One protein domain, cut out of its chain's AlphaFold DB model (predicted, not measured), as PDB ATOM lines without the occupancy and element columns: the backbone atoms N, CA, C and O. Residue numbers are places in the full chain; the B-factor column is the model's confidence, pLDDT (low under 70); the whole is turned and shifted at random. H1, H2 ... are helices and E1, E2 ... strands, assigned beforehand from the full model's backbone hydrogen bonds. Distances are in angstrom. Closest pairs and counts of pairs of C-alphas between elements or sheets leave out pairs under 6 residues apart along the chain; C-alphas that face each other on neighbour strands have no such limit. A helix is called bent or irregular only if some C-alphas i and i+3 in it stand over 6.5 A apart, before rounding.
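Overview. This is residues 40 to 154 of the 155 residues of an uncharacterized protein of Pseudovibrio sp. WM33 (UniProt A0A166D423). A long helical hairpin, H1b and H2, makes the long axis of this flat model; at its open end the first helix kinks, and its arm H1a swings away to one side, with residues 40 to 52 sticking out free. From the same end a two-stranded hairpin, E1 and E2, points away to the opposite side, with the short helix H3 at its foot. The printed part has 115 residues, with three named helices and two named strands in the order H1, H2, E1, E2, H3; the sheet, E1 - E2, is antiparallel and the class is mostly helix. The whole is only just extended, close to loose, with a radius of gyration of the C-alphas of 20.3 A and spans of 59 by 55 by 26 A.

Arrangement. Start at H1, residues 41 to 86, assigned as one helix by its hydrogen bonds but bent: C-alphas 62 and 65 are 7.7 A apart. Its arms, H1a at residues 41 to 62 and H1b at residues 65 to 86, stand at a steep tilt of 64 degrees. H1b is itself irregular, with C-alphas 75 and 78 6.6 A apart. Next comes H2, residues 94 to 120, which touches H1b in a helical hairpin, opposite ways at a shallow tilt of 27 degrees; the closest C-alphas, of Ala 75 and Val 107, are 6.5 A apart. H1b touches H2 with residues 71 to 78 alone. H1a and H2 are near each other, with 6 pairs of C-alphas within 10 A. Then look at the hairpin of E1, residues 122 to 128, and E2, residues 138 to 144, antiparallel at 152 degrees; N 125 and O 141 are within hydrogen-bond range at 2.9 A, N 143 and O 123 at 2.8 A. The closest C-alphas of H1a and E2, those of Lys 61 and Phe 142, are 7.0 A apart. H3, residues 145 to 152, only just touches H2, with 3 pairs of C-alphas within 8 A, the closest those of Asn 120 and Ala 145 at 5.6 A. H3 is apart from both H1a and H1b. Every O i to N i+4 pair is within hydrogen-bond range in H1a, H2 and H3; in H1b 16 of 18 are.

Along the chain. Find C-alpha 41 at (172.471, -3.030, -7.447); from there H1a runs 31.6 A, and H1b then 32.0 A to C-alpha 86 at (201.953, -54.505, -5.314). H2 runs 39.5 A, E1 18.5 A and E2 18.3 A. H3 runs 10.9 A and ends at C-alpha 152, (191.082, -19.119, 19.965).

Size, cuts and confidence. The C-alphas farthest apart, of Pro 40 and Gly 88, are 65.7 A apart. The printed part has no cut, and no link is long. The mean pLDDT of the printed part is 77.1; look for values under 70 at residues 40 to 49, 51, 127 to 138 and 146 to 154.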
ATOM      1  N   PRO A  40     169.858  -0.142  -4.576       67.75
ATOM      2  CA  PRO A  40     171.131  -0.140  -5.281       67.75
ATOM      3  C   PRO A  40     171.480  -1.562  -5.738       67.75
ATOM      4  O   PRO A  40     171.222  -2.538  -5.028       67.75
ATOM      5  N   LYS A  41     172.066  -1.706  -6.933       64.19
ATOM      6  CA  LYS A  41     172.471  -3.030  -7.447       64.19
ATOM      7  C   LYS A  41     173.414  -3.755  -6.482       64.19
ATOM      8  O   LYS A  41     173.278  -4.960  -6.306       64.19
ATOM      9  N   GLU A  42     174.300  -3.007  -5.834       63.06
ATOM     10  CA  GLU A  42     175.261  -3.510  -4.848       63.06
ATOM     11  C   GLU A  42     174.555  -4.139  -3.638       63.06
ATOM     12  O   GLU A  42     174.860  -5.272  -3.275       63.06
ATOM     13  N   ASP A  43     173.526  -3.489  -3.090       62.00
ATOM     14  CA  ASP A  43     172.748  -4.028  -1.966       62.00
ATOM     15  C   ASP A  43     171.976  -5.292  -2.351       62.00
ATOM     16  O   ASP A  43     171.898  -6.242  -1.572       62.00
ATOM     17  N   MET A  44     171.442  -5.346  -3.574       62.22
ATOM     18  CA  MET A  44     170.788  -6.550  -4.096       62.22
ATOM     19  C   MET A  44     171.772  -7.712  -4.276       62.22
ATOM     20  O   MET A  44     171.420  -8.859  -3.991       62.22
ATOM     21  N   GLU A  45     173.000  -7.450  -4.725       62.78
ATOM     22  CA  GLU A  45     174.053  -8.466  -4.847       62.78
ATOM     23  C   GLU A  45     174.547  -8.948  -3.478       62.78
ATOM     24  O   GLU A  45     174.717 -10.155  -3.273       62.78
ATOM     25  N   ILE A  46     174.678  -8.043  -2.505       64.25
ATOM     26  CA  ILE A  46     174.987  -8.378  -1.111       64.25
ATOM     27  C   ILE A  46     173.868  -9.239  -0.515       64.25
ATOM     28  O   ILE A  46     174.142 -10.302   0.041       64.25
ATOM     29  N   LEU A  47     172.600  -8.866  -0.700       62.56
ATOM     30  CA  LEU A  47     171.470  -9.651  -0.202       62.56
ATOM     31  C   LEU A  47     171.419 -11.038  -0.861       62.56
ATOM     32  O   LEU A  47     171.207 -12.050  -0.192       62.56
ATOM     33  N   ARG A  48     171.669 -11.106  -2.173       62.84
ATOM     34  CA  ARG A  48     171.700 -12.366  -2.925       62.84
ATOM     35  C   ARG A  48     172.844 -13.266  -2.472       62.84
ATOM     36  O   ARG A  48     172.632 -14.466  -2.298       62.84
ATOM     37  N   SER A  49     174.030 -12.705  -2.248       68.00
ATOM     38  CA  SER A  49     175.174 -13.448  -1.716       68.00
ATOM     39  C   SER A  49     174.909 -13.943  -0.292       68.00
ATOM     40  O   SER A  49     175.233 -15.088   0.014       68.00
ATOM     41  N   HIS A  50     174.212 -13.162   0.538       73.69
ATOM     42  CA  HIS A  50     173.805 -13.578   1.876       73.69
ATOM     43  C   HIS A  50     172.791 -14.734   1.850       73.69
ATOM     44  O   HIS A  50     172.931 -15.701   2.599       73.69
ATOM     45  N   ILE A  51     171.809 -14.689   0.945       68.94
ATOM     46  CA  ILE A  51     170.838 -15.777   0.751       68.94
ATOM     47  C   ILE A  51     171.537 -17.050   0.257       68.94
ATOM     48  O   ILE A  51     171.292 -18.137   0.784       68.94
ATOM     49  N   LEU A  52     172.429 -16.933  -0.732       70.50
ATOM     50  CA  LEU A  52     173.224 -18.058  -1.236       70.50
ATOM     51  C   LEU A  52     174.108 -18.652  -0.136       70.50
ATOM     52  O   LEU A  52     174.163 -19.872   0.015       70.50
ATOM     53  N   PHE A  53     174.744 -17.802   0.670       74.75
ATOM     54  CA  PHE A  53     175.551 -18.221   1.806       74.75
ATOM     55  C   PHE A  53     174.707 -18.938   2.865       74.75
ATOM     56  O   PHE A  53     175.075 -20.022   3.300       74.75
ATOM     57  N   SER A  54     173.537 -18.406   3.222       76.75
ATOM     58  CA  SER A  54     172.613 -19.035   4.176       76.75
ATOM     59  C   SER A  54     172.151 -20.422   3.713       76.75
ATOM     60  O   SER A  54     172.215 -21.400   4.470       76.75
ATOM     61  N   HIS A  55     171.778 -20.556   2.436       83.00
ATOM     62  CA  HIS A  55     171.462 -21.858   1.849       83.00
ATOM     63  C   HIS A  55     172.661 -22.804   1.875       83.00
ATOM     64  O   HIS A  55     172.505 -23.976   2.221       83.00
ATOM     65  N   PHE A  56     173.857 -22.306   1.567       79.81
ATOM     66  CA  PHE A  56     175.075 -23.104   1.599       79.81
ATOM     67  C   PHE A  56     175.430 -23.569   3.019       79.81
ATOM     68  O   PHE A  56     175.781 -24.731   3.205       79.81
ATOM     69  N   VAL A  57     175.250 -22.731   4.041       80.56
ATOM     70  CA  VAL A  57     175.418 -23.110   5.455       80.56
ATOM     71  C   VAL A  57     174.426 -24.208   5.842       80.56
ATOM     72  O   VAL A  57     174.808 -25.197   6.473       80.56
ATOM     73  N   SER A  58     173.156 -24.072   5.444       83.00
ATOM     74  CA  SER A  58     172.134 -25.093   5.696       83.00
ATOM     75  C   SER A  58     172.477 -26.416   5.007       83.00
ATOM     76  O   SER A  58     172.437 -27.476   5.641       83.00
ATOM     77  N   PHE A  59     172.892 -26.360   3.740       86.25
ATOM     78  CA  PHE A  59     173.374 -27.515   2.990       86.25
ATOM     79  C   PHE A  59     174.566 -28.169   3.692       86.25
ATOM     80  O   PHE A  59     174.541 -29.367   3.974       86.25
ATOM     81  N   TRP A  60     175.578 -27.385   4.062       86.69
ATOM     82  CA  TRP A  60     176.764 -27.883   4.744       86.69
ATOM     83  C   TRP A  60     176.407 -28.572   6.061       86.69
ATOM     84  O   TRP A  60     176.845 -29.689   6.325       86.69
ATOM     85  N   LYS A  61     175.524 -27.974   6.864       83.38
ATOM     86  CA  LYS A  61     175.060 -28.573   8.118       83.38
ATOM     87  C   LYS A  61     174.401 -29.938   7.891       83.38
ATOM     88  O   LYS A  61     174.683 -30.860   8.648       83.38
ATOM     89  N   HIS A  62     173.583 -30.101   6.853       84.81
ATOM     90  CA  HIS A  62     172.900 -31.371   6.575       84.81
ATOM     91  C   HIS A  62     173.805 -32.427   5.925       84.81
ATOM     92  O   HIS A  62     173.688 -33.614   6.236       84.81
ATOM     93  N   TYR A  63     174.714 -32.016   5.038       86.19
ATOM     94  CA  TYR A  63     175.438 -32.936   4.158       86.19
ATOM     95  C   TYR A  63     176.922 -33.111   4.490       86.19
ATOM     96  O   TYR A  63     177.511 -34.080   4.015       86.19
ATOM     97  N   ALA A  64     177.530 -32.275   5.338       83.69
ATOM     98  CA  ALA A  64     178.974 -32.313   5.604       83.69
ATOM     99  C   ALA A  64     179.493 -33.699   6.018       83.69
ATOM    100  O   ALA A  64     180.534 -34.128   5.532       83.69
ATOM    101  N   ILE A  65     178.773 -34.441   6.868       83.25
ATOM    102  CA  ILE A  65     179.201 -35.795   7.273       83.25
ATOM    103  C   ILE A  65     179.185 -36.758   6.077       83.25
ATOM    104  O   ILE A  65     180.117 -37.541   5.910       83.25
ATOM    105  N   ARG A  66     178.156 -36.686   5.223       86.94
ATOM    106  CA  ARG A  66     178.045 -37.530   4.023       86.94
ATOM    107  C   ARG A  66     179.143 -37.198   3.018       86.94
ATOM    108  O   ARG A  66     179.781 -38.108   2.506       86.94
ATOM    109  N   ILE A  67     179.401 -35.908   2.799       86.88
ATOM    110  CA  ILE A  67     180.470 -35.422   1.916       86.88
ATOM    111  C   ILE A  67     181.831 -35.923   2.407       86.88
ATOM    112  O   ILE A  67     182.599 -36.457   1.614       86.88
ATOM    113  N   LYS A  68     182.105 -35.844   3.716       85.94
ATOM    114  CA  LYS A  68     183.335 -36.391   4.312       85.94
ATOM    115  C   LYS A  68     183.457 -37.900   4.125       85.94
ATOM    116  O   LYS A  68     184.543 -38.383   3.837       85.94
ATOM    117  N   LEU A  69     182.366 -38.646   4.287       86.94
ATOM    118  CA  LEU A  69     182.384 -40.102   4.128       86.94
ATOM    119  C   LEU A  69     182.661 -40.492   2.671       86.94
ATOM    120  O   LEU A  69     183.531 -41.317   2.419       86.94
ATOM    121  N   ILE A  70     181.994 -39.833   1.720       89.00
ATOM    122  CA  ILE A  70     182.236 -40.011   0.282       89.00
ATOM    123  C   ILE A  70     183.685 -39.655  -0.064       89.00
ATOM    124  O   ILE A  70     184.347 -40.416  -0.763       89.00
ATOM    125  N   PHE A  71     184.196 -38.544   0.469       88.81
ATOM    126  CA  PHE A  71     185.584 -38.128   0.292       88.81
ATOM    127  C   PHE A  71     186.570 -39.191   0.791       88.81
ATOM    128  O   PHE A  71     187.494 -39.549   0.069       88.81
ATOM    129  N   VAL A  72     186.348 -39.735   1.990       88.44
ATOM    130  CA  VAL A  72     187.178 -40.812   2.541       88.44
ATOM    131  C   VAL A  72     187.130 -42.041   1.631       88.44
ATOM    132  O   VAL A  72     188.181 -42.553   1.261       88.44
ATOM    133  N   CYS A  73     185.946 -42.480   1.198       88.44
ATOM    134  CA  CYS A  73     185.813 -43.611   0.273       88.44
ATOM    135  C   CYS A  73     186.560 -43.383  -1.054       88.44
ATOM    136  O   CYS A  73     187.264 -44.278  -1.515       88.44
ATOM    137  N   LEU A  74     186.454 -42.185  -1.638       87.44
ATOM    138  CA  LEU A  74     187.171 -41.804  -2.861       87.44
ATOM    139  C   LEU A  74     188.689 -41.771  -2.653       87.44
ATOM    140  O   LEU A  74     189.431 -42.225  -3.517       87.44
ATOM    141  N   ALA A  75     189.153 -41.279  -1.504       87.12
ATOM    142  CA  ALA A  75     190.573 -41.230  -1.168       87.12
ATOM    143  C   ALA A  75     191.181 -42.626  -0.942       87.12
ATOM    144  O   ALA A  75     192.362 -42.830  -1.215       87.12
ATOM    145  N   PHE A  76     190.388 -43.601  -0.488       87.50
ATOM    146  CA  PHE A  76     190.845 -44.983  -0.318       87.50
ATOM    147  C   PHE A  76     190.991 -45.747  -1.639       87.50
ATOM    148  O   PHE A  76     191.791 -46.678  -1.711       87.50
ATOM    149  N   TYR A  77     190.264 -45.360  -2.687       85.38
ATOM    150  CA  TYR A  77     190.309 -46.034  -3.987       85.38
ATOM    151  C   TYR A  77     191.729 -46.168  -4.584       85.38
ATOM    152  O   TYR A  77     192.135 -47.298  -4.861       85.38
ATOM    153  N   PRO A  78     192.537 -45.093  -4.718       84.19
ATOM    154  CA  PRO A  78     193.909 -45.213  -5.215       84.19
ATOM    155  C   PRO A  78     194.807 -46.078  -4.327       84.19
ATOM    156  O   PRO A  78     195.680 -46.771  -4.844       84.19
ATOM    157  N   VAL A  79     194.567 -46.106  -3.013       84.94
ATOM    158  CA  VAL A  79     195.325 -46.953  -2.077       84.94
ATOM    159  C   VAL A  79     195.034 -48.436  -2.316       84.94
ATOM    160  O   VAL A  79     195.956 -49.248  -2.331       84.94
ATOM    161  N   ILE A  80     193.765 -48.793  -2.541       86.75
ATOM    162  CA  ILE A  80     193.350 -50.179  -2.814       86.75
ATOM    163  C   ILE A  80     193.950 -50.667  -4.133       86.75
ATOM    164  O   ILE A  80     194.487 -51.771  -4.192       86.75
ATOM    165  N   VAL A  81     193.893 -49.834  -5.172       84.81
ATOM    166  CA  VAL A  81     194.481 -50.144  -6.479       84.81
ATOM    167  C   VAL A  81     195.993 -50.339  -6.358       84.81
ATOM    168  O   VAL A  81     196.514 -51.340  -6.841       84.81
ATOM    169  N   LEU A  82     196.693 -49.441  -5.658       84.12
ATOM    170  CA  LEU A  82     198.135 -49.561  -5.443       84.12
ATOM    171  C   LEU A  82     198.492 -50.856  -4.696       84.12
ATOM    172  O   LEU A  82     199.426 -51.557  -5.079       84.12
ATOM    173  N   ALA A  83     197.723 -51.211  -3.664       86.19
ATOM    174  CA  ALA A  83     197.915 -52.457  -2.930       86.19
ATOM    175  C   ALA A  83     197.664 -53.696  -3.809       86.19
ATOM    176  O   ALA A  83     198.417 -54.665  -3.719       86.19
ATOM    177  N   ALA A  84     196.650 -53.672  -4.680       85.06
ATOM    178  CA  ALA A  84     196.380 -54.761  -5.620       85.06
ATOM    179  C   ALA A  84     197.524 -54.945  -6.631       85.06
ATOM    180  O   ALA A  84     197.935 -56.079  -6.876       85.06
ATOM    181  N   MET A  85     198.095 -53.845  -7.137       84.06
ATOM    182  CA  MET A  85     199.276 -53.873  -8.009       84.06
ATOM    183  C   MET A  85     200.495 -54.471  -7.303       84.06
ATOM    184  O   MET A  85     201.143 -55.364  -7.839       84.06
ATOM    185  N   MET A  86     200.790 -54.024  -6.076       83.81
ATOM    186  CA  MET A  86     201.953 -54.505  -5.314       83.81
ATOM    187  C   MET A  86     201.903 -56.004  -5.002       83.81
ATOM    188  O   MET A  86     202.946 -56.628  -4.834       83.81
ATOM    189  N   ASN A  87     200.703 -56.580  -4.916       85.31
ATOM    190  CA  ASN A  87     200.503 -58.005  -4.661       85.31
ATOM    191  C   ASN A  87     200.308 -58.827  -5.951       85.31
ATOM    192  O   ASN A  87     200.000 -60.012  -5.868       85.31
ATOM    193  N   GLY A  88     200.468 -58.220  -7.134       79.12
ATOM    194  CA  GLY A  88     200.332 -58.909  -8.422       79.12
ATOM    195  C   GLY A  88     198.899 -59.317  -8.780       79.12
ATOM    196  O   GLY A  88     198.704 -60.157  -9.651       79.12
ATOM    197  N   PHE A  89     197.887 -58.744  -8.122       78.62
ATOM    198  CA  PHE A  89     196.474 -59.013  -8.423       78.62
ATOM    199  C   PHE A  89     195.932 -58.173  -9.588       78.62
ATOM    200  O   PHE A  89     194.800 -58.391 -10.017       78.62
ATOM    201  N   ALA A  90     196.702 -57.197 -10.076       75.19
ATOM    202  CA  ALA A  90     196.306 -56.319 -11.166       75.19
ATOM    203  C   ALA A  90     197.519 -55.928 -12.018       75.19
ATOM    204  O   ALA A  90     198.466 -55.335 -11.498       75.19
ATOM    205  N   ASP A  91     197.443 -56.205 -13.321       74.38
ATOM    206  CA  ASP A  91     198.307 -55.601 -14.334       74.38
ATOM    207  C   ASP A  91     197.632 -54.338 -14.851       74.38
ATOM    208  O   ASP A  91     196.452 -54.342 -15.211       74.38
ATOM    209  N   VAL A  92     198.363 -53.230 -14.812       77.56
ATOM    210  CA  VAL A  92     197.766 -51.909 -14.961       77.56
ATOM    211  C   VAL A  92     198.612 -51.068 -15.899       77.56
ATOM    212  O   VAL A  92     199.790 -50.824 -15.642       77.56
ATOM    213  N   ASP A  93     197.995 -50.614 -16.985       84.38
ATOM    214  CA  ASP A  93     198.677 -49.835 -18.013       84.38
ATOM    215  C   ASP A  93     199.084 -48.442 -17.518       84.38
ATOM    216  O   ASP A  93     198.447 -47.831 -16.652       84.38
ATOM    217  N   PHE A  94     200.110 -47.873 -18.158       82.62
ATOM    218  CA  PHE A  94     200.608 -46.527 -17.863       82.62
ATOM    219  C   PHE A  94     199.509 -45.449 -17.922       82.62
ATOM    220  O   PHE A  94     199.477 -44.546 -17.085       82.62
ATOM    221  N   PHE A  95     198.573 -45.551 -18.872       86.88
ATOM    222  CA  PHE A  95     197.463 -44.600 -18.992       86.88
ATOM    223  C   PHE A  95     196.530 -44.636 -17.773       86.88
ATOM    224  O   PHE A  95     196.041 -43.598 -17.325       86.88
ATOM    225  N   TYR A  96     196.313 -45.822 -17.205       84.81
ATOM    226  CA  TYR A  96     195.511 -45.980 -16.001       84.81
ATOM    227  C   TYR A  96     196.255 -45.455 -14.765       84.81
ATOM    228  O   TYR A  96     195.670 -44.751 -13.949       84.81
ATOM    229  N   LEU A  97     197.563 -45.697 -14.648       84.00
ATOM    230  CA  LEU A  97     198.388 -45.074 -13.603       84.00
ATOM    231  C   LEU A  97     198.329 -43.538 -13.663       84.00
ATOM    232  O   LEU A  97     198.157 -42.877 -12.637       84.00
ATOM    233  N   PHE A  98     198.419 -42.966 -14.866       85.25
ATOM    234  CA  PHE A  98     198.326 -41.522 -15.070       85.25
ATOM    235  C   PHE A  98     196.951 -40.969 -14.669       85.25
ATOM    236  O   PHE A  98     196.873 -39.985 -13.928       85.25
ATOM    237  N   SER A  99     195.859 -41.614 -15.093       86.81
ATOM    238  CA  SER A  99     194.503 -41.181 -14.739       86.81
ATOM    239  C   SER A  99     194.240 -41.288 -13.234       86.81
ATOM    240  O   SER A  99     193.663 -40.371 -12.650       86.81
ATOM    241  N   MET A 100     194.756 -42.328 -12.574       85.81
ATOM    242  CA  MET A 100     194.711 -42.472 -11.118       85.81
ATOM    243  C   MET A 100     195.490 -41.370 -10.398       85.81
ATOM    244  O   MET A 100     195.036 -40.884  -9.360       85.81
ATOM    245  N   GLY A 101     196.615 -40.917 -10.958       86.38
ATOM    246  CA  GLY A 101     197.351 -39.756 -10.453       86.38
ATOM    247  C   GLY A 101     196.532 -38.465 -10.538       86.38
ATOM    248  O   GLY A 101     196.426 -37.734  -9.552       86.38
ATOM    249  N   VAL A 102     195.878 -38.218 -11.678       89.50
ATOM    250  CA  VAL A 102     194.992 -37.055 -11.873       89.50
ATOM    251  C   VAL A 102     193.792 -37.101 -10.922       89.50
ATOM    252  O   VAL A 102     193.482 -36.104 -10.271       89.50
ATOM    253  N   ILE A 103     193.140 -38.259 -10.790       88.12
ATOM    254  CA  ILE A 103     192.019 -38.455  -9.859       88.12
ATOM    255  C   ILE A 103     192.479 -38.198  -8.425       88.12
ATOM    256  O   ILE A 103     191.817 -37.465  -7.692       88.12
ATOM    257  N   SER A 104     193.632 -38.740  -8.034       87.44
ATOM    258  CA  SER A 104     194.198 -38.522  -6.701       87.44
ATOM    259  C   SER A 104     194.435 -37.033  -6.439       87.44
ATOM    260  O   SER A 104     194.029 -36.528  -5.395       87.44
ATOM    261  N   PHE A 105     195.005 -36.302  -7.402       88.88
ATOM    262  CA  PHE A 105     195.200 -34.853  -7.300       88.88
ATOM    263  C   PHE A 105     193.878 -34.091  -7.116       88.88
ATOM    264  O   PHE A 105     193.778 -33.230  -6.239       88.88
ATOM    265  N   LEU A 106     192.839 -34.434  -7.885       90.19
ATOM    266  CA  LEU A 106     191.511 -33.826  -7.748       90.19
ATOM    267  C   LEU A 106     190.880 -34.118  -6.386       90.19
ATOM    268  O   LEU A 106     190.306 -33.217  -5.771       90.19
ATOM    269  N   VAL A 107     191.016 -35.350  -5.891       89.12
ATOM    270  CA  VAL A 107     190.567 -35.722  -4.546       89.12
ATOM    271  C   VAL A 107     191.304 -34.865  -3.515       89.12
ATOM    272  O   VAL A 107     190.649 -34.203  -2.718       89.12
ATOM    273  N   PHE A 108     192.633 -34.751  -3.571       87.06
ATOM    274  CA  PHE A 108     193.382 -33.865  -2.667       87.06
ATOM    275  C   PHE A 108     192.903 -32.406  -2.719       87.06
ATOM    276  O   PHE A 108     192.692 -31.793  -1.669       87.06
ATOM    277  N   GLY A 109     192.657 -31.864  -3.916       89.56
ATOM    278  CA  GLY A 109     192.091 -30.523  -4.086       89.56
ATOM    279  C   GLY A 109     190.708 -30.372  -3.441       89.56
ATOM    280  O   GLY A 109     190.431 -29.376  -2.770       89.56
ATOM    281  N   LEU A 110     189.853 -31.387  -3.565       88.75
ATOM    282  CA  LEU A 110     188.540 -31.419  -2.924       88.75
ATOM    283  C   LEU A 110     188.649 -31.496  -1.394       88.75
ATOM    284  O   LEU A 110     187.884 -30.836  -0.693       88.75
ATOM    285  N   GLY A 111     189.637 -32.223  -0.869       88.38
ATOM    286  CA  GLY A 111     189.959 -32.245   0.559       88.38
ATOM    287  C   GLY A 111     190.353 -30.863   1.089       88.38
ATOM    288  O   GLY A 111     189.847 -30.427   2.124       88.38
ATOM    289  N   PHE A 112     191.184 -30.133   0.340       88.31
ATOM    290  CA  PHE A 112     191.541 -28.753   0.671       88.31
ATOM    291  C   PHE A 112     190.320 -27.822   0.670       88.31
ATOM    292  O   PHE A 112     190.153 -27.013   1.585       88.31
ATOM    293  N   LEU A 113     189.424 -27.960  -0.312       87.25
ATOM    294  CA  LEU A 113     188.173 -27.198  -0.352       87.25
ATOM    295  C   LEU A 113     187.271 -27.514   0.844       87.25
ATOM    296  O   LEU A 113     186.771 -26.590   1.479       87.25
ATOM    297  N   ILE A 114     187.103 -28.792   1.197       88.06
ATOM    298  CA  ILE A 114     186.348 -29.207   2.389       88.06
ATOM    299  C   ILE A 114     186.923 -28.533   3.636       88.06
ATOM    300  O   ILE A 114     186.169 -27.943   4.409       88.06
ATOM    301  N   GLN A 115     188.248 -28.545   3.802       86.12
ATOM    302  CA  GLN A 115     188.900 -27.883   4.929       86.12
ATOM    303  C   GLN A 115     188.601 -26.377   4.956       86.12
ATOM    304  O   GLN A 115     188.225 -25.840   5.999       86.12
ATOM    305  N   ARG A 116     188.696 -25.693   3.810       85.12
ATOM    306  CA  ARG A 116     188.371 -24.262   3.709       85.12
ATOM    307  C   ARG A 116     186.911 -23.966   4.038       85.12
ATOM    308  O   ARG A 116     186.621 -22.941   4.654       85.12
ATOM    309  N   VAL A 117     185.990 -24.846   3.658       85.25
ATOM    310  CA  VAL A 117     184.577 -24.707   4.021       85.25
ATOM    311  C   VAL A 117     184.395 -24.883   5.531       85.25
ATOM    312  O   VAL A 117     183.690 -24.093   6.157       85.25
ATOM    313  N   GLU A 118     185.076 -25.845   6.155       85.12
ATOM    314  CA  GLU A 118     185.018 -26.043   7.610       85.12
ATOM    315  C   GLU A 118     185.570 -24.865   8.409       85.12
ATOM    316  O   GLU A 118     185.032 -24.535   9.467       85.12
ATOM    317  N   GLU A 119     186.628 -24.228   7.912       81.38
ATOM    318  CA  GLU A 119     187.236 -23.052   8.536       81.38
ATOM    319  C   GLU A 119     186.333 -21.817   8.480       81.38
ATOM    320  O   GLU A 119     186.346 -21.026   9.422       81.38
ATOM    321  N   ASN A 120     185.542 -21.664   7.413       80.44
ATOM    322  CA  ASN A 120     184.696 -20.486   7.204       80.44
ATOM    323  C   ASN A 120     183.250 -20.661   7.684       80.44
ATOM    324  O   ASN A 120     182.612 -19.683   8.053       80.44
ATOM    325  N   ILE A 121     182.719 -21.886   7.687       82.75
ATOM    326  CA  ILE A 121     181.310 -22.155   8.024       82.75
ATOM    327  C   ILE A 121     181.181 -22.875   9.356       82.75
ATOM    328  O   ILE A 121     180.337 -22.537  10.187       82.75
ATOM    329  N   GLY A 122     182.033 -23.868   9.580       81.12
ATOM    330  CA  GLY A 122     181.982 -24.714  10.758       81.12
ATOM    331  C   GLY A 122     182.018 -26.196  10.425       81.12
ATOM    332  O   GLY A 122     181.961 -26.624   9.270       81.12
ATOM    333  N   TYR A 123     182.111 -27.001  11.473       82.25
ATOM    334  CA  TYR A 123     182.365 -28.429  11.364       82.25
ATOM    335  C   TYR A 123     181.520 -29.226  12.355       82.25
ATOM    336  O   TYR A 123     181.100 -28.743  13.407       82.25
ATOM    337  N   TRP A 124     181.279 -30.489  12.016       80.50
ATOM    338  CA  TRP A 124     180.661 -31.444  12.926       80.50
ATOM    339  C   TRP A 124     181.717 -32.056  13.839       80.50
ATOM    340  O   TRP A 124     182.685 -32.651  13.367       80.50
ATOM    341  N   GLN A 125     181.507 -31.951  15.152       80.88
ATOM    342  CA  GLN A 125     182.353 -32.579  16.159       80.88
ATOM    343  C   GLN A 125     181.532 -33.545  17.011       80.88
ATOM    344  O   GLN A 125     180.504 -33.181  17.584       80.88
ATOM    345  N   GLY A 126     182.002 -34.786  17.135       74.00
ATOM    346  CA  GLY A 126     181.470 -35.728  18.112       74.00
ATOM    347  C   GLY A 126     181.955 -35.349  19.508       74.00
ATOM    348  O   GLY A 126     183.111 -35.606  19.842       74.00
ATOM    349  N   LYS A 127     181.093 -34.750  20.336       69.81
ATOM    350  CA  LYS A 127     181.406 -34.522  21.752       69.81
ATOM    351  C   LYS A 127     180.980 -35.730  22.574       69.81
ATOM    352  O   LYS A 127     179.922 -36.320  22.343       69.81
ATOM    353  N   ARG A 128     181.824 -36.101  23.539       63.22
ATOM    354  CA  ARG A 128     181.506 -37.146  24.512       63.22
ATOM    355  C   ARG A 128     180.384 -36.630  25.405       63.22
ATOM    356  O   ARG A 128     180.521 -35.557  25.995       63.22
ATOM    357  N   ASP A 129     179.282 -37.367  25.459       63.75
ATOM    358  CA  ASP A 129     178.196 -37.039  26.370       63.75
ATOM    359  C   ASP A 129     178.679 -37.296  27.802       63.75
ATOM    360  O   ASP A 129     179.022 -38.423  28.159       63.75
ATOM    361  N   LYS A 130     178.795 -36.235  28.609       59.72
ATOM    362  CA  LYS A 130     179.282 -36.340  29.992       59.72
ATOM    363  C   LYS A 130     178.257 -37.017  30.913       59.72
ATOM    364  O   LYS A 130     178.627 -37.408  32.014       59.72
ATOM    365  N   GLY A 131     177.002 -37.166  30.475       61.75
ATOM    366  CA  GLY A 131     175.920 -37.747  31.276       61.75
ATOM    367  C   GLY A 131     175.782 -39.268  31.185       61.75
ATOM    368  O   GLY A 131     175.039 -39.854  31.966       61.75
ATOM    369  N   VAL A 132     176.476 -39.938  30.257       54.59
ATOM    370  CA  VAL A 132     176.245 -41.362  29.976       54.59
ATOM    371  C   VAL A 132     177.537 -42.160  30.171       54.59
ATOM    372  O   VAL A 132     178.519 -41.968  29.461       54.59
ATOM    373  N   LYS A 133     177.526 -43.112  31.117       57.75
ATOM    374  CA  LYS A 133     178.664 -43.998  31.445       57.75
ATOM    375  C   LYS A 133     179.095 -44.940  30.305       57.75
ATOM    376  O   LYS A 133     180.072 -45.665  30.466       57.75
ATOM    377  N   THR A 134     178.407 -44.958  29.161       56.81
ATOM    378  CA  THR A 134     178.802 -45.796  28.021       56.81
ATOM    379  C   THR A 134     179.836 -45.085  27.137       56.81
ATOM    380  O   THR A 134     179.582 -43.985  26.646       56.81
ATOM    381  N   PRO A 135     180.994 -45.715  26.859       57.94
ATOM    382  CA  PRO A 135     182.094 -45.100  26.107       57.94
ATOM    383  C   PRO A 135     181.762 -44.787  24.635       57.94
ATOM    384  O   PRO A 135     182.505 -44.052  23.989       57.94
ATOM    385  N   LEU A 136     180.644 -45.305  24.114       57.06
ATOM    386  CA  LEU A 136     180.285 -45.252  22.693       57.06
ATOM    387  C   LEU A 136     179.260 -44.162  22.326       57.06
ATOM    388  O   LEU A 136     179.079 -43.886  21.141       57.06
ATOM    389  N   LYS A 137     178.608 -43.493  23.289       56.56
ATOM    390  CA  LYS A 137     177.647 -42.419  22.973       56.56
ATOM    391  C   LYS A 137     178.363 -41.077  22.782       56.56
ATOM    392  O   LYS A 137     178.509 -40.274  23.702       56.56
ATOM    393  N   LYS A 138     178.817 -40.827  21.550       66.94
ATOM    394  CA  LYS A 138     179.204 -39.485  21.086       66.94
ATOM    395  C   LYS A 138     177.981 -38.796  20.488       66.94
ATOM    396  O   LYS A 138     177.366 -39.324  19.565       66.94
ATOM    397  N   LYS A 139     177.644 -37.604  20.984       70.50
ATOM    398  CA  LYS A 139     176.632 -36.749  20.357       70.50
ATOM    399  C   LYS A 139     177.337 -35.852  19.347       70.50
ATOM    400  O   LYS A 139     178.216 -35.069  19.710       70.50
ATOM    401  N   TRP A 140     176.972 -35.983  18.076       76.56
ATOM    402  CA  TRP A 140     177.459 -35.096  17.026       76.56
ATOM    403  C   TRP A 140     176.818 -33.721  17.189       76.56
ATOM    404  O   TRP A 140     175.598 -33.600  17.282       76.56
ATOM    405  N   GLN A 141     177.650 -32.688  17.273       79.44
ATOM    406  CA  GLN A 141     177.223 -31.298  17.362       79.44
ATOM    407  C   GLN A 141     177.918 -30.497  16.266       79.44
ATOM    408  O   GLN A 141     179.127 -30.627  16.072       79.44
ATOM    409  N   PHE A 142     177.153 -29.671  15.558       79.12
ATOM    410  CA  PHE A 142     177.700 -28.710  14.612       79.12
ATOM    411  C   PHE A 142     178.244 -27.500  15.376       79.12
ATOM    412  O   PHE A 142     177.537 -26.924  16.205       79.12
ATOM    413  N   ILE A 143     179.494 -27.133  15.115       79.38
ATOM    414  CA  ILE A 143     180.168 -25.983  15.714       79.38
ATOM    415  C   ILE A 143     180.402 -24.966  14.596       79.38
ATOM    416  O   ILE A 143     181.180 -25.267  13.688       79.38
ATOM    417  N   PRO A 144     179.750 -23.792  14.634       79.19
ATOM    418  CA  PRO A 144     179.963 -22.759  13.629       79.19
ATOM    419  C   PRO A 144     181.362 -22.145  13.772       79.19
ATOM    420  O   PRO A 144     181.932 -22.112  14.869       79.19
ATOM    421  N   ALA A 145     181.913 -21.653  12.664       75.06
ATOM    422  CA  ALA A 145     183.267 -21.097  12.610       75.06
ATOM    423  C   ALA A 145     183.475 -19.885  13.540       75.06
ATOM    424  O   ALA A 145     184.537 -19.761  14.157       75.06
ATOM    425  N   ASP A 146     182.450 -19.051  13.735       67.06
ATOM    426  CA  ASP A 146     182.529 -17.863  14.600       67.06
ATOM    427  C   ASP A 146     182.831 -18.218  16.065       67.06
ATOM    428  O   ASP A 146     183.652 -17.580  16.726       67.06
ATOM    429  N   LEU A 147     182.255 -19.322  16.557       58.62
ATOM    430  CA  LEU A 147     182.517 -19.849  17.902       58.62
ATOM    431  C   LEU A 147     183.942 -20.409  18.051       58.62
ATOM    432  O   LEU A 147     184.471 -20.452  19.164       58.62
ATOM    433  N   LYS A 148     184.574 -20.837  16.948       54.09
ATOM    434  CA  LYS A 148     185.968 -21.305  16.925       54.09
ATOM    435  C   LYS A 148     186.943 -20.128  17.033       54.09
ATOM    436  O   LYS A 148     187.858 -20.206  17.848       54.09
ATOM    437  N   ARG A 149     186.717 -19.037  16.282       56.03
ATOM    438  CA  ARG A 149     187.534 -17.804  16.361       56.03
ATOM    439  C   ARG A 149     187.446 -17.144  17.731       56.03
ATOM    440  O   ARG A 149     188.466 -16.762  18.290       56.03
ATOM    441  N   TYR A 150     186.246 -17.075  18.306       49.34
ATOM    442  CA  TYR A 150     186.076 -16.513  19.645       49.34
ATOM    443  C   TYR A 150     186.840 -17.319  20.708       49.34
ATOM    444  O   TYR A 150     187.497 -16.746  21.565       49.34
ATOM    445  N   LYS A 151     186.832 -18.656  20.626       52.09
ATOM    446  CA  LYS A 151     187.596 -19.500  21.556       52.09
ATOM    447  C   LYS A 151     189.111 -19.444  21.374       52.09
ATOM    448  O   LYS A 151     189.805 -19.645  22.363       52.09
ATOM    449  N   SER A 152     189.627 -19.222  20.163       54.53
ATOM    450  CA  SER A 152     191.082 -19.119  19.965       54.53
ATOM    451  C   SER A 152     191.653 -17.760  20.357       54.53
ATOM    452  O   SER A 152     192.850 -17.681  20.561       54.53
ATOM    453  N   ASN A 153     190.828 -16.712  20.446       51.22
ATOM    454  CA  ASN A 153     191.257 -15.378  20.886       51.22
ATOM    455  C   ASN A 153     191.147 -15.167  22.406       51.22
ATOM    456  O   ASN A 153     191.556 -14.125  22.906       51.22
ATOM    457  N   VAL A 154     190.541 -16.113  23.128       50.38
ATOM    458  CA  VAL A 154     190.334 -16.049  24.588       50.38
ATOM    459  C   VAL A 154     191.317 -16.962  25.346       50.38
ATOM    460  O   VAL A 154     191.377 -16.907  26.571       50.38
TER     461      VAL A 154